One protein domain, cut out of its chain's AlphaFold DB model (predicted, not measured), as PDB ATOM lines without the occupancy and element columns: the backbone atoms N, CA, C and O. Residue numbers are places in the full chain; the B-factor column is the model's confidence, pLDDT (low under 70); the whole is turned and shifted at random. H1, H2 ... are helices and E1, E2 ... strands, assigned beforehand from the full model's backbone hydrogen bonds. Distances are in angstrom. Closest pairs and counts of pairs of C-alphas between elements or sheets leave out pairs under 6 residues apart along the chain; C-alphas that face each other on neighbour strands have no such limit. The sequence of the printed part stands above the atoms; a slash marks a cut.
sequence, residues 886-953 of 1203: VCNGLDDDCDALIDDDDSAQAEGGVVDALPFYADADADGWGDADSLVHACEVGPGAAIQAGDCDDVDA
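AT A GLANCE: This is residues 886 to 953 of the 1203 residues of an uncharacterized protein of Deltaproteobacteria bacterium (UniProt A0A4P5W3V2). Little regular structure is here: a rod made mostly of loops, with the small two-strand hairpin E1 and E2 near its middle. Loops with the short helix H1 make one end, and loops from residues 919 to 930 and 935 to 953 reach toward the other. The printed part has 68 residues, 13 of them in named elements, in the order H1, E1, E2; the class is mixed, the sheet antiparallel. It is only just loose, close to compact, with a radius of gyration of the C-alphas of 13.2 A, and spans 40 by 19 by 16 A.

IN THESE COORDINATES: Start at Val 886 and pass 13 residues to C-alpha 899 at (99.756, -87.371, 15.053), where H1, residues 899 to 902, begins. E1, residues 914 to 918, runs 12.5 A. E2, residues 931 to 934, runs 9.7 A to C-alpha 934 at (101.264, -95.197, 12.369).

HOW THE PARTS SIT: Look at N 916 and O 932, 2.8 A apart, within hydrogen-bond range: E1 and E2 are antiparallel at 130 degrees. H1, too short for an O i to N i+4 pair, has its one O i to N i+3 pair within range. The closest C-alphas of H1 and E2, Asp 900 and Ala 934, are 5.8 A apart.

THE WHOLE: The farthest C-alphas, Cys 894 and Cys 948, are 40.3 A apart. The printed part has no cut, and both links are long. Residues 900 to 911 have pLDDT under 70.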
ATOM      1  N   VAL A 886      94.934 -88.047  18.414       77.44
ATOM      2  CA  VAL A 886      94.211 -88.946  17.496       77.44
ATOM      3  C   VAL A 886      94.513 -88.559  16.056       77.44
ATOM      4  O   VAL A 886      94.477 -87.378  15.760       77.44
ATOM      5  N   CYS A 887      94.681 -89.541  15.158       80.94
ATOM      6  CA  CYS A 887      95.067 -89.377  13.746       80.94
ATOM      7  C   CYS A 887      94.129 -88.443  12.941       80.94
ATOM      8  O   CYS A 887      93.279 -88.903  12.160       80.94
ATOM      9  N   ASN A 888      94.238 -87.126  13.114       76.75
ATOM     10  CA  ASN A 888      93.273 -86.137  12.630       76.75
ATOM     11  C   ASN A 888      93.922 -84.928  11.920       76.75
ATOM     12  O   ASN A 888      93.207 -84.152  11.266       76.75
ATOM     13  N   GLY A 889      95.251 -84.810  11.958       74.31
ATOM     14  CA  GLY A 889      96.037 -83.742  11.344       74.31
ATOM     15  C   GLY A 889      96.218 -82.497  12.214       74.31
ATOM     16  O   GLY A 889      96.602 -81.452  11.669       74.31
ATOM     17  N   LEU A 890      95.889 -82.564  13.503       79.12
ATOM     18  CA  LEU A 890      96.021 -81.501  14.498       79.12
ATOM     19  C   LEU A 890      96.985 -81.949  15.606       79.12
ATOM     20  O   LEU A 890      97.224 -83.131  15.780       79.12
ATOM     21  N   ASP A 891      97.553 -80.969  16.300       80.75
ATOM     22  CA  ASP A 891      98.294 -81.146  17.553       80.75
ATOM     23  C   ASP A 891      97.249 -80.982  18.662       80.75
ATOM     24  O   ASP A 891      96.852 -79.853  18.968       80.75
ATOM     25  N   ASP A 892      96.666 -82.094  19.108       83.69
ATOM     26  CA  ASP A 892      95.566 -82.110  20.069       83.69
ATOM     27  C   ASP A 892      96.086 -81.831  21.487       83.69
ATOM     28  O   ASP A 892      95.386 -81.193  22.273       83.69
ATOM     29  N   ASP A 893      97.300 -82.263  21.832       83.50
ATOM     30  CA  ASP A 893      97.898 -82.092  23.156       83.50
ATOM     31  C   ASP A 893      98.845 -80.882  23.294       83.50
ATOM     32  O   ASP A 893      99.397 -80.616  24.366       83.50
ATOM     33  N   CYS A 894      98.937 -80.057  22.253       81.19
ATOM     34  CA  CYS A 894      99.669 -78.794  22.217       81.19
ATOM     35  C   CYS A 894     101.175 -78.911  22.524       81.19
ATOM     36  O   CYS A 894     101.786 -77.943  23.014       81.19
ATOM     37  N   ASP A 895     101.799 -80.057  22.254       81.75
ATOM     38  CA  ASP A 895     103.234 -80.279  22.450       81.75
ATOM     39  C   ASP A 895     104.095 -79.931  21.212       81.75
ATOM     40  O   ASP A 895     105.333 -79.885  21.296       81.75
ATOM     41  N   ALA A 896     103.433 -79.524  20.122       78.75
ATOM     42  CA  ALA A 896     103.963 -79.186  18.802       78.75
ATOM     43  C   ALA A 896     104.367 -80.375  17.915       78.75
ATOM     44  O   ALA A 896     104.991 -80.150  16.866       78.75
ATOM     45  N   LEU A 897     104.015 -81.598  18.296       78.81
ATOM     46  CA  LEU A 897     104.015 -82.785  17.448       78.81
ATOM     47  C   LEU A 897     102.587 -83.000  16.921       78.81
ATOM     48  O   LEU A 897     101.616 -82.595  17.538       78.81
ATOM     49  N   ILE A 898     102.456 -83.527  15.704       77.94
ATOM     50  CA  ILE A 898     101.146 -83.790  15.086       77.94
ATOM     51  C   ILE A 898     101.084 -85.282  14.791       77.94
ATOM     52  O   ILE A 898     101.933 -85.774  14.039       77.94
ATOM     53  N   ASP A 899     100.074 -85.967  15.326       74.19
ATOM     54  CA  ASP A 899      99.756 -87.371  15.053       74.19
ATOM     55  C   ASP A 899     100.996 -88.308  15.110       74.19
ATOM     56  O   ASP A 899     101.513 -88.652  16.170       74.19
ATOM     57  N   ASP A 900     101.496 -88.726  13.939       62.41
ATOM     58  CA  ASP A 900     102.567 -89.708  13.742       62.41
ATOM     59  C   ASP A 900     103.915 -89.299  14.362       62.41
ATOM     60  O   ASP A 900     104.741 -90.166  14.673       62.41
ATOM     61  N   ASP A 901     104.150 -87.997  14.563       67.56
ATOM     62  CA  ASP A 901     105.377 -87.489  15.188       67.56
ATOM     63  C   ASP A 901     105.403 -87.708  16.723       67.56
ATOM     64  O   ASP A 901     106.483 -87.634  17.313       67.56
ATOM     65  N   ASP A 902     104.276 -88.072  17.358       66.81
ATOM     66  CA  ASP A 902     104.173 -88.416  18.795       66.81
ATOM     67  C   ASP A 902     104.404 -89.927  19.080       66.81
ATOM     68  O   ASP A 902     104.326 -90.445  20.198       66.81
ATOM     69  N   SER A 903     104.779 -90.690  18.052       61.72
ATOM     70  CA  SER A 903     105.032 -92.138  18.147       61.72
ATOM     71  C   SER A 903     106.258 -92.529  18.999       61.72
ATOM     72  O   SER A 903     106.486 -93.715  19.263       61.72
ATOM     73  N   ALA A 904     107.042 -91.563  19.496       56.03
ATOM     74  CA  ALA A 904     108.291 -91.792  20.221       56.03
ATOM     75  C   ALA A 904     108.332 -91.128  21.617       56.03
ATOM     76  O   ALA A 904     109.064 -90.170  21.842       56.03
ATOM     77  N   GLN A 905     107.689 -91.777  22.598       51.12
ATOM     78  CA  GLN A 905     107.854 -91.598  24.058       51.12
ATOM     79  C   GLN A 905     107.119 -90.434  24.768       51.12
ATOM     80  O   GLN A 905     107.741 -89.423  25.068       51.12
ATOM     81  N   ALA A 906     105.920 -90.696  25.312       45.22
ATOM     82  CA  ALA A 906     105.479 -90.347  26.682       45.22
ATOM     83  C   ALA A 906     104.047 -90.874  26.936       45.22
ATOM     84  O   ALA A 906     103.415 -91.426  26.043       45.22
ATOM     85  N   GLU A 907     103.548 -90.807  28.179       49.25
ATOM     86  CA  GLU A 907     102.186 -91.242  28.539       49.25
ATOM     87  C   GLU A 907     101.112 -90.392  27.826       49.25
ATOM     88  O   GLU A 907     100.661 -89.395  28.379       49.25
ATOM     89  N   GLY A 908     100.699 -90.809  26.625       54.34
ATOM     90  CA  GLY A 908      99.686 -90.113  25.816       54.34
ATOM     91  C   GLY A 908      99.404 -90.695  24.422       54.34
ATOM     92  O   GLY A 908      98.409 -90.307  23.830       54.34
ATOM     93  N   GLY A 909     100.215 -91.659  23.955       60.03
ATOM     94  CA  GLY A 909     100.292 -92.078  22.547       60.03
ATOM     95  C   GLY A 909      98.986 -92.257  21.755       60.03
ATOM     96  O   GLY A 909      97.981 -92.753  22.277       60.03
ATOM     97  N   VAL A 910      99.088 -91.911  20.464       65.38
ATOM     98  CA  VAL A 910      98.022 -91.859  19.448       65.38
ATOM     99  C   VAL A 910      97.061 -93.046  19.545       65.38
ATOM    100  O   VAL A 910      97.425 -94.204  19.313       65.38
ATOM    101  N   VAL A 911      95.807 -92.774  19.907       66.62
ATOM    102  CA  VAL A 911      94.881 -93.826  20.369       66.62
ATOM    103  C   VAL A 911      94.303 -94.692  19.236       66.62
ATOM    104  O   VAL A 911      93.695 -95.732  19.513       66.62
ATOM    105  N   ASP A 912      94.470 -94.293  17.971       71.38
ATOM    106  CA  ASP A 912      93.924 -94.959  16.779       71.38
ATOM    107  C   ASP A 912      94.951 -95.332  15.690       71.38
ATOM    108  O   ASP A 912      94.551 -95.739  14.595       71.38
ATOM    109  N   ALA A 913      96.252 -95.315  16.001       70.69
ATOM    110  CA  ALA A 913      97.306 -95.751  15.083       70.69
ATOM    111  C   ALA A 913      97.173 -97.239  14.677       70.69
ATOM    112  O   ALA A 913      96.959 -98.135  15.506       70.69
ATOM    113  N   LEU A 914      97.321 -97.527  13.380       75.75
ATOM    114  CA  LEU A 914      97.245 -98.876  12.816       75.75
ATOM    115  C   LEU A 914      98.617 -99.567  12.863       75.75
ATOM    116  O   LEU A 914      99.637 -98.906  12.685       75.75
ATOM    117  N   PRO A 915      98.671-100.893  13.092       81.50
ATOM    118  CA  PRO A 915      99.920-101.639  13.008       81.50
ATOM    119  C   PRO A 915     100.316-101.894  11.544       81.50
ATOM    120  O   PRO A 915      99.532-102.460  10.778       81.50
ATOM    121  N   PHE A 916     101.545-101.530  11.201       85.38
ATOM    122  CA  PHE A 916     102.284-101.900   9.992       85.38
ATOM    123  C   PHE A 916     103.525-102.709  10.383       85.38
ATOM    124  O   PHE A 916     103.860-102.779  11.563       85.38
ATOM    125  N   TYR A 917     104.196-103.315   9.412       89.56
ATOM    126  CA  TYR A 917     105.471-104.007   9.614       89.56
ATOM    127  C   TYR A 917     106.614-103.040   9.315       89.56
ATOM    128  O   TYR A 917     106.466-102.229   8.406       89.56
ATOM    129  N   ALA A 918     107.698-103.053  10.089       88.00
ATOM    130  CA  ALA A 918     108.906-102.306   9.728       88.00
ATOM    131  C   ALA A 918     109.436-102.836   8.389       88.00
ATOM    132  O   ALA A 918     109.345-104.032   8.171       88.00
ATOM    133  N   ASP A 919     109.889-101.944   7.514       89.31
ATOM    134  CA  ASP A 919     110.372-102.255   6.159       89.31
ATOM    135  C   ASP A 919     111.623-101.400   5.924       89.31
ATOM    136  O   ASP A 919     111.529-100.228   5.533       89.31
ATOM    137  N   ALA A 920     112.794-101.902   6.331       88.69
ATOM    138  CA  ALA A 920     113.999-101.076   6.409       88.69
ATOM    139  C   ALA A 920     114.657-100.809   5.043       88.69
ATOM    140  O   ALA A 920     115.388 -99.814   4.914       88.69
ATOM    141  N   ASP A 921     114.385-101.627   4.026       86.31
ATOM    142  CA  ASP A 921     114.904-101.468   2.662       86.31
ATOM    143  C   ASP A 921     113.908-100.862   1.652       86.31
ATOM    144  O   ASP A 921     114.325-100.395   0.581       86.31
ATOM    145  N   ALA A 922     112.644-100.717   2.054       89.06
ATOM    146  CA  ALA A 922     111.542-100.102   1.324       89.06
ATOM    147  C   ALA A 922     111.084-100.866   0.066       89.06
ATOM    148  O   ALA A 922     110.716-100.230  -0.937       89.06
ATOM    149  N   ASP A 923     111.080-102.197   0.098       85.19
ATOM    150  CA  ASP A 923     110.596-103.043  -0.999       85.19
ATOM    151  C   ASP A 923     109.078-103.336  -0.963       85.19
ATOM    152  O   ASP A 923     108.474-103.716  -1.979       85.19
ATOM    153  N   GLY A 924     108.424-103.024   0.163       87.50
ATOM    154  CA  GLY A 924     106.987-103.179   0.380       87.50
ATOM    155  C   GLY A 924     106.566-104.470   1.091       87.50
ATOM    156  O   GLY A 924     105.348-104.688   1.243       87.50
ATOM    157  N   TRP A 925     107.519-105.290   1.523       90.75
ATOM    158  CA  TRP A 925     107.399-106.315   2.554       90.75
ATOM    159  C   TRP A 925     108.115-105.844   3.818       90.75
ATOM    160  O   TRP A 925     108.905-104.919   3.783       90.75
ATOM    161  N   GLY A 926     107.718-106.378   4.966       89.62
ATOM    162  CA  GLY A 926     108.312-105.989   6.232       89.62
ATOM    163  C   GLY A 926     108.495-107.167   7.170       89.62
ATOM    164  O   GLY A 926     107.802-108.194   7.050       89.62
ATOM    165  N   ASP A 927     109.386-106.995   8.138       87.25
ATOM    166  CA  ASP A 927     109.658-107.961   9.196       87.25
ATOM    167  C   ASP A 927     108.369-108.296   9.965       87.25
ATOM    168  O   ASP A 927     107.757-107.463  10.643       87.25
ATOM    169  N   ALA A 928     107.961-109.565   9.885       86.25
ATOM    170  CA  ALA A 928     106.741-110.074  10.504       86.25
ATOM    171  C   ALA A 928     106.725-109.947  12.039       86.25
ATOM    172  O   ALA A 928     105.637-109.915  12.633       86.25
ATOM    173  N   ASP A 929     107.898-109.872  12.673       85.56
ATOM    174  CA  ASP A 929     108.071-109.760  14.121       85.56
ATOM    175  C   ASP A 929     108.245-108.301  14.597       85.56
ATOM    176  O   ASP A 929     108.196-108.039  15.806       85.56
ATOM    177  N   SER A 930     108.363-107.338  13.676       84.50
ATOM    178  CA  SER A 930     108.577-105.919  13.977       84.50
ATOM    179  C   SER A 930     107.389-105.063  13.537       84.50
ATOM    180  O   SER A 930     107.228-104.727  12.368       84.50
ATOM    181  N   LEU A 931     106.535-104.682  14.492       83.25
ATOM    182  CA  LEU A 931     105.392-103.807  14.224       83.25
ATOM    183  C   LEU A 931     105.717-102.333  14.493       83.25
ATOM    184  O   LEU A 931     106.191-101.977  15.575       83.25
ATOM    185  N   VAL A 932     105.348-101.472  13.549       80.12
ATOM    186  CA  VAL A 932     105.358-100.011  13.665       80.12
ATOM    187  C   VAL A 932     103.916 -99.515  13.660       80.12
ATOM    188  O   VAL A 932     103.132 -99.871  12.785       80.12
ATOM    189  N   HIS A 933     103.541 -98.701  14.645       77.75
ATOM    190  CA  HIS A 933     102.210 -98.097  14.703       77.75
ATOM    191  C   HIS A 933     102.240 -96.709  14.062       77.75
ATOM    192  O   HIS A 933     103.012 -95.864  14.501       77.75
ATOM    193  N   ALA A 934     101.400 -96.485  13.051       72.88
ATOM    194  CA  ALA A 934     101.264 -95.197  12.369       72.88
ATOM    195  C   ALA A 934      99.831 -94.990  11.846       72.88
ATOM    196  O   ALA A 934      99.045 -95.937  11.734       72.88
ATOM    197  N   CYS A 935      99.477 -93.756  11.514       74.50
ATOM    198  CA  CYS A 935      98.182 -93.379  10.956       74.50
ATOM    199  C   CYS A 935      98.044 -93.806   9.482       74.50
ATOM    200  O   CYS A 935      96.967 -94.228   9.049       74.50
ATOM    201  N   GLU A 936      99.137 -93.768   8.713       75.62
ATOM    202  CA  GLU A 936      99.216 -94.239   7.324       75.62
ATOM    203  C   GLU A 936     100.530 -95.005   7.075       75.62
ATOM    204  O   GLU A 936     101.493 -94.871   7.826       75.62
ATOM    205  N   VAL A 937     100.587 -95.823   6.013       77.56
ATOM    206  CA  VAL A 937     101.819 -96.546   5.643       77.56
ATOM    207  C   VAL A 937     102.870 -95.546   5.135       77.56
ATOM    208  O   VAL A 937     102.758 -95.005   4.031       77.56
ATOM    209  N   GLY A 938     103.848 -95.233   5.986       70.31
ATOM    210  CA  GLY A 938     104.939 -94.297   5.710       70.31
ATOM    211  C   GLY A 938     106.209 -94.977   5.176       70.31
ATOM    212  O   GLY A 938     106.296 -96.202   5.164       70.31
ATOM    213  N   PRO A 939     107.216 -94.201   4.732       70.44
ATOM    214  CA  PRO A 939     108.524 -94.742   4.363       70.44
ATOM    215  C   PRO A 939     109.155 -95.454   5.564       70.44
ATOM    216  O   PRO A 939     109.253 -94.851   6.633       70.44
ATOM    217  N   GLY A 940     109.602 -96.694   5.381       79.62
ATOM    218  CA  GLY A 940     110.127 -97.516   6.473       79.62
ATOM    219  C   GLY A 940     109.110 -98.488   7.084       79.62
ATOM    220  O   GLY A 940     109.414 -99.100   8.106       79.62
ATOM    221  N   ALA A 941     107.895 -98.583   6.522       83.94
ATOM    222  CA  ALA A 941     106.882 -99.539   6.954       83.94
ATOM    223  C   ALA A 941     106.081-100.129   5.776       83.94
ATOM    224  O   ALA A 941     105.719 -99.420   4.835       83.94
ATOM    225  N   ALA A 942     105.721-101.408   5.879       88.56
ATOM    226  CA  ALA A 942     104.974-102.175   4.890       88.56
ATOM    227  C   ALA A 942     103.645-102.714   5.437       88.56
ATOM    228  O   ALA A 942     103.442-102.953   6.629       88.56
ATOM    229  N   ILE A 943     102.695-102.943   4.525       88.06
ATOM    230  CA  ILE A 943     101.421-103.614   4.841       88.06
ATOM    231  C   ILE A 943     101.596-105.139   4.834       88.06
ATOM    232  O   ILE A 943     100.848-105.851   5.508       88.06
ATOM    233  N   GLN A 944     102.527-105.644   4.025       88.50
ATOM    234  CA  GLN A 944     102.753-107.071   3.849       88.50
ATOM    235  C   GLN A 944     103.887-107.527   4.763       88.50
ATOM    236  O   GLN A 944     104.915-106.871   4.821       88.50
ATOM    237  N   ALA A 945     103.679-108.633   5.471       88.12
ATOM    238  CA  ALA A 945     104.685-109.256   6.324       88.12
ATOM    239  C   ALA A 945     105.307-110.469   5.645       88.12
ATOM    240  O   ALA A 945     104.656-111.094   4.802       88.12
ATOM    241  N   GLY A 946     106.476-110.877   6.125       85.56
ATOM    242  CA  GLY A 946     107.132-112.118   5.714       85.56
ATOM    243  C   GLY A 946     108.401-111.893   4.912       85.56
ATOM    244  O   GLY A 946     108.826-112.817   4.229       85.56
ATOM    245  N   ASP A 947     108.968-110.691   5.001       89.00
ATOM    246  CA  ASP A 947     110.338-110.456   4.587       89.00
ATOM    247  C   ASP A 947     111.283-111.280   5.475       89.00
ATOM    248  O   ASP A 947     111.176-111.253   6.707       89.00
ATOM    249  N   CYS A 948     112.130-112.091   4.842       88.00
ATOM    250  CA  CYS A 948     113.110-112.915   5.531       88.00
ATOM    251  C   CYS A 948     114.471-112.213   5.702       88.00
ATOM    252  O   CYS A 948     115.269-112.680   6.521       88.00
ATOM    253  N   ASP A 949     114.707-111.083   5.027       88.25
ATOM    254  CA  ASP A 949     115.854-110.195   5.219       88.25
ATOM    255  C   ASP A 949     115.476-108.719   4.959       88.25
ATOM    256  O   ASP A 949     115.813-108.153   3.926       88.25
ATOM    257  N   ASP A 950     114.856-108.083   5.963       86.56
ATOM    258  CA  ASP A 950     114.266-106.721   5.952       86.56
ATOM    259  C   ASP A 950     115.238-105.559   5.626       86.56
ATOM    260  O   ASP A 950     114.897-104.381   5.755       86.56
ATOM    261  N   VAL A 951     116.499-105.860   5.301       89.81
ATOM    262  CA  VAL A 951     117.524-104.888   4.893       89.81
ATOM    263  C   VAL A 951     118.019-105.083   3.451       89.81
ATOM    264  O   VAL A 951     118.864-104.290   3.007       89.81
ATOM    265  N   ASP A 952     117.534-106.094   2.724       86.88
ATOM    266  CA  ASP A 952     117.849-106.370   1.320       86.88
ATOM    267  C   ASP A 952     116.587-106.506   0.448       86.88
ATOM    268  O   ASP A 952     116.042-107.592   0.274       86.88
ATOM    269  N   ALA A 953     116.263-105.420  -0.269       88.19
ATOM    270  CA  ALA A 953     115.105-105.296  -1.165       88.19
ATOM    271  C   ALA A 953     115.058-106.297  -2.347       88.19
ATOM    272  O   ALA A 953     114.265-106.142  -3.284       88.19
TER     273      ALA A 953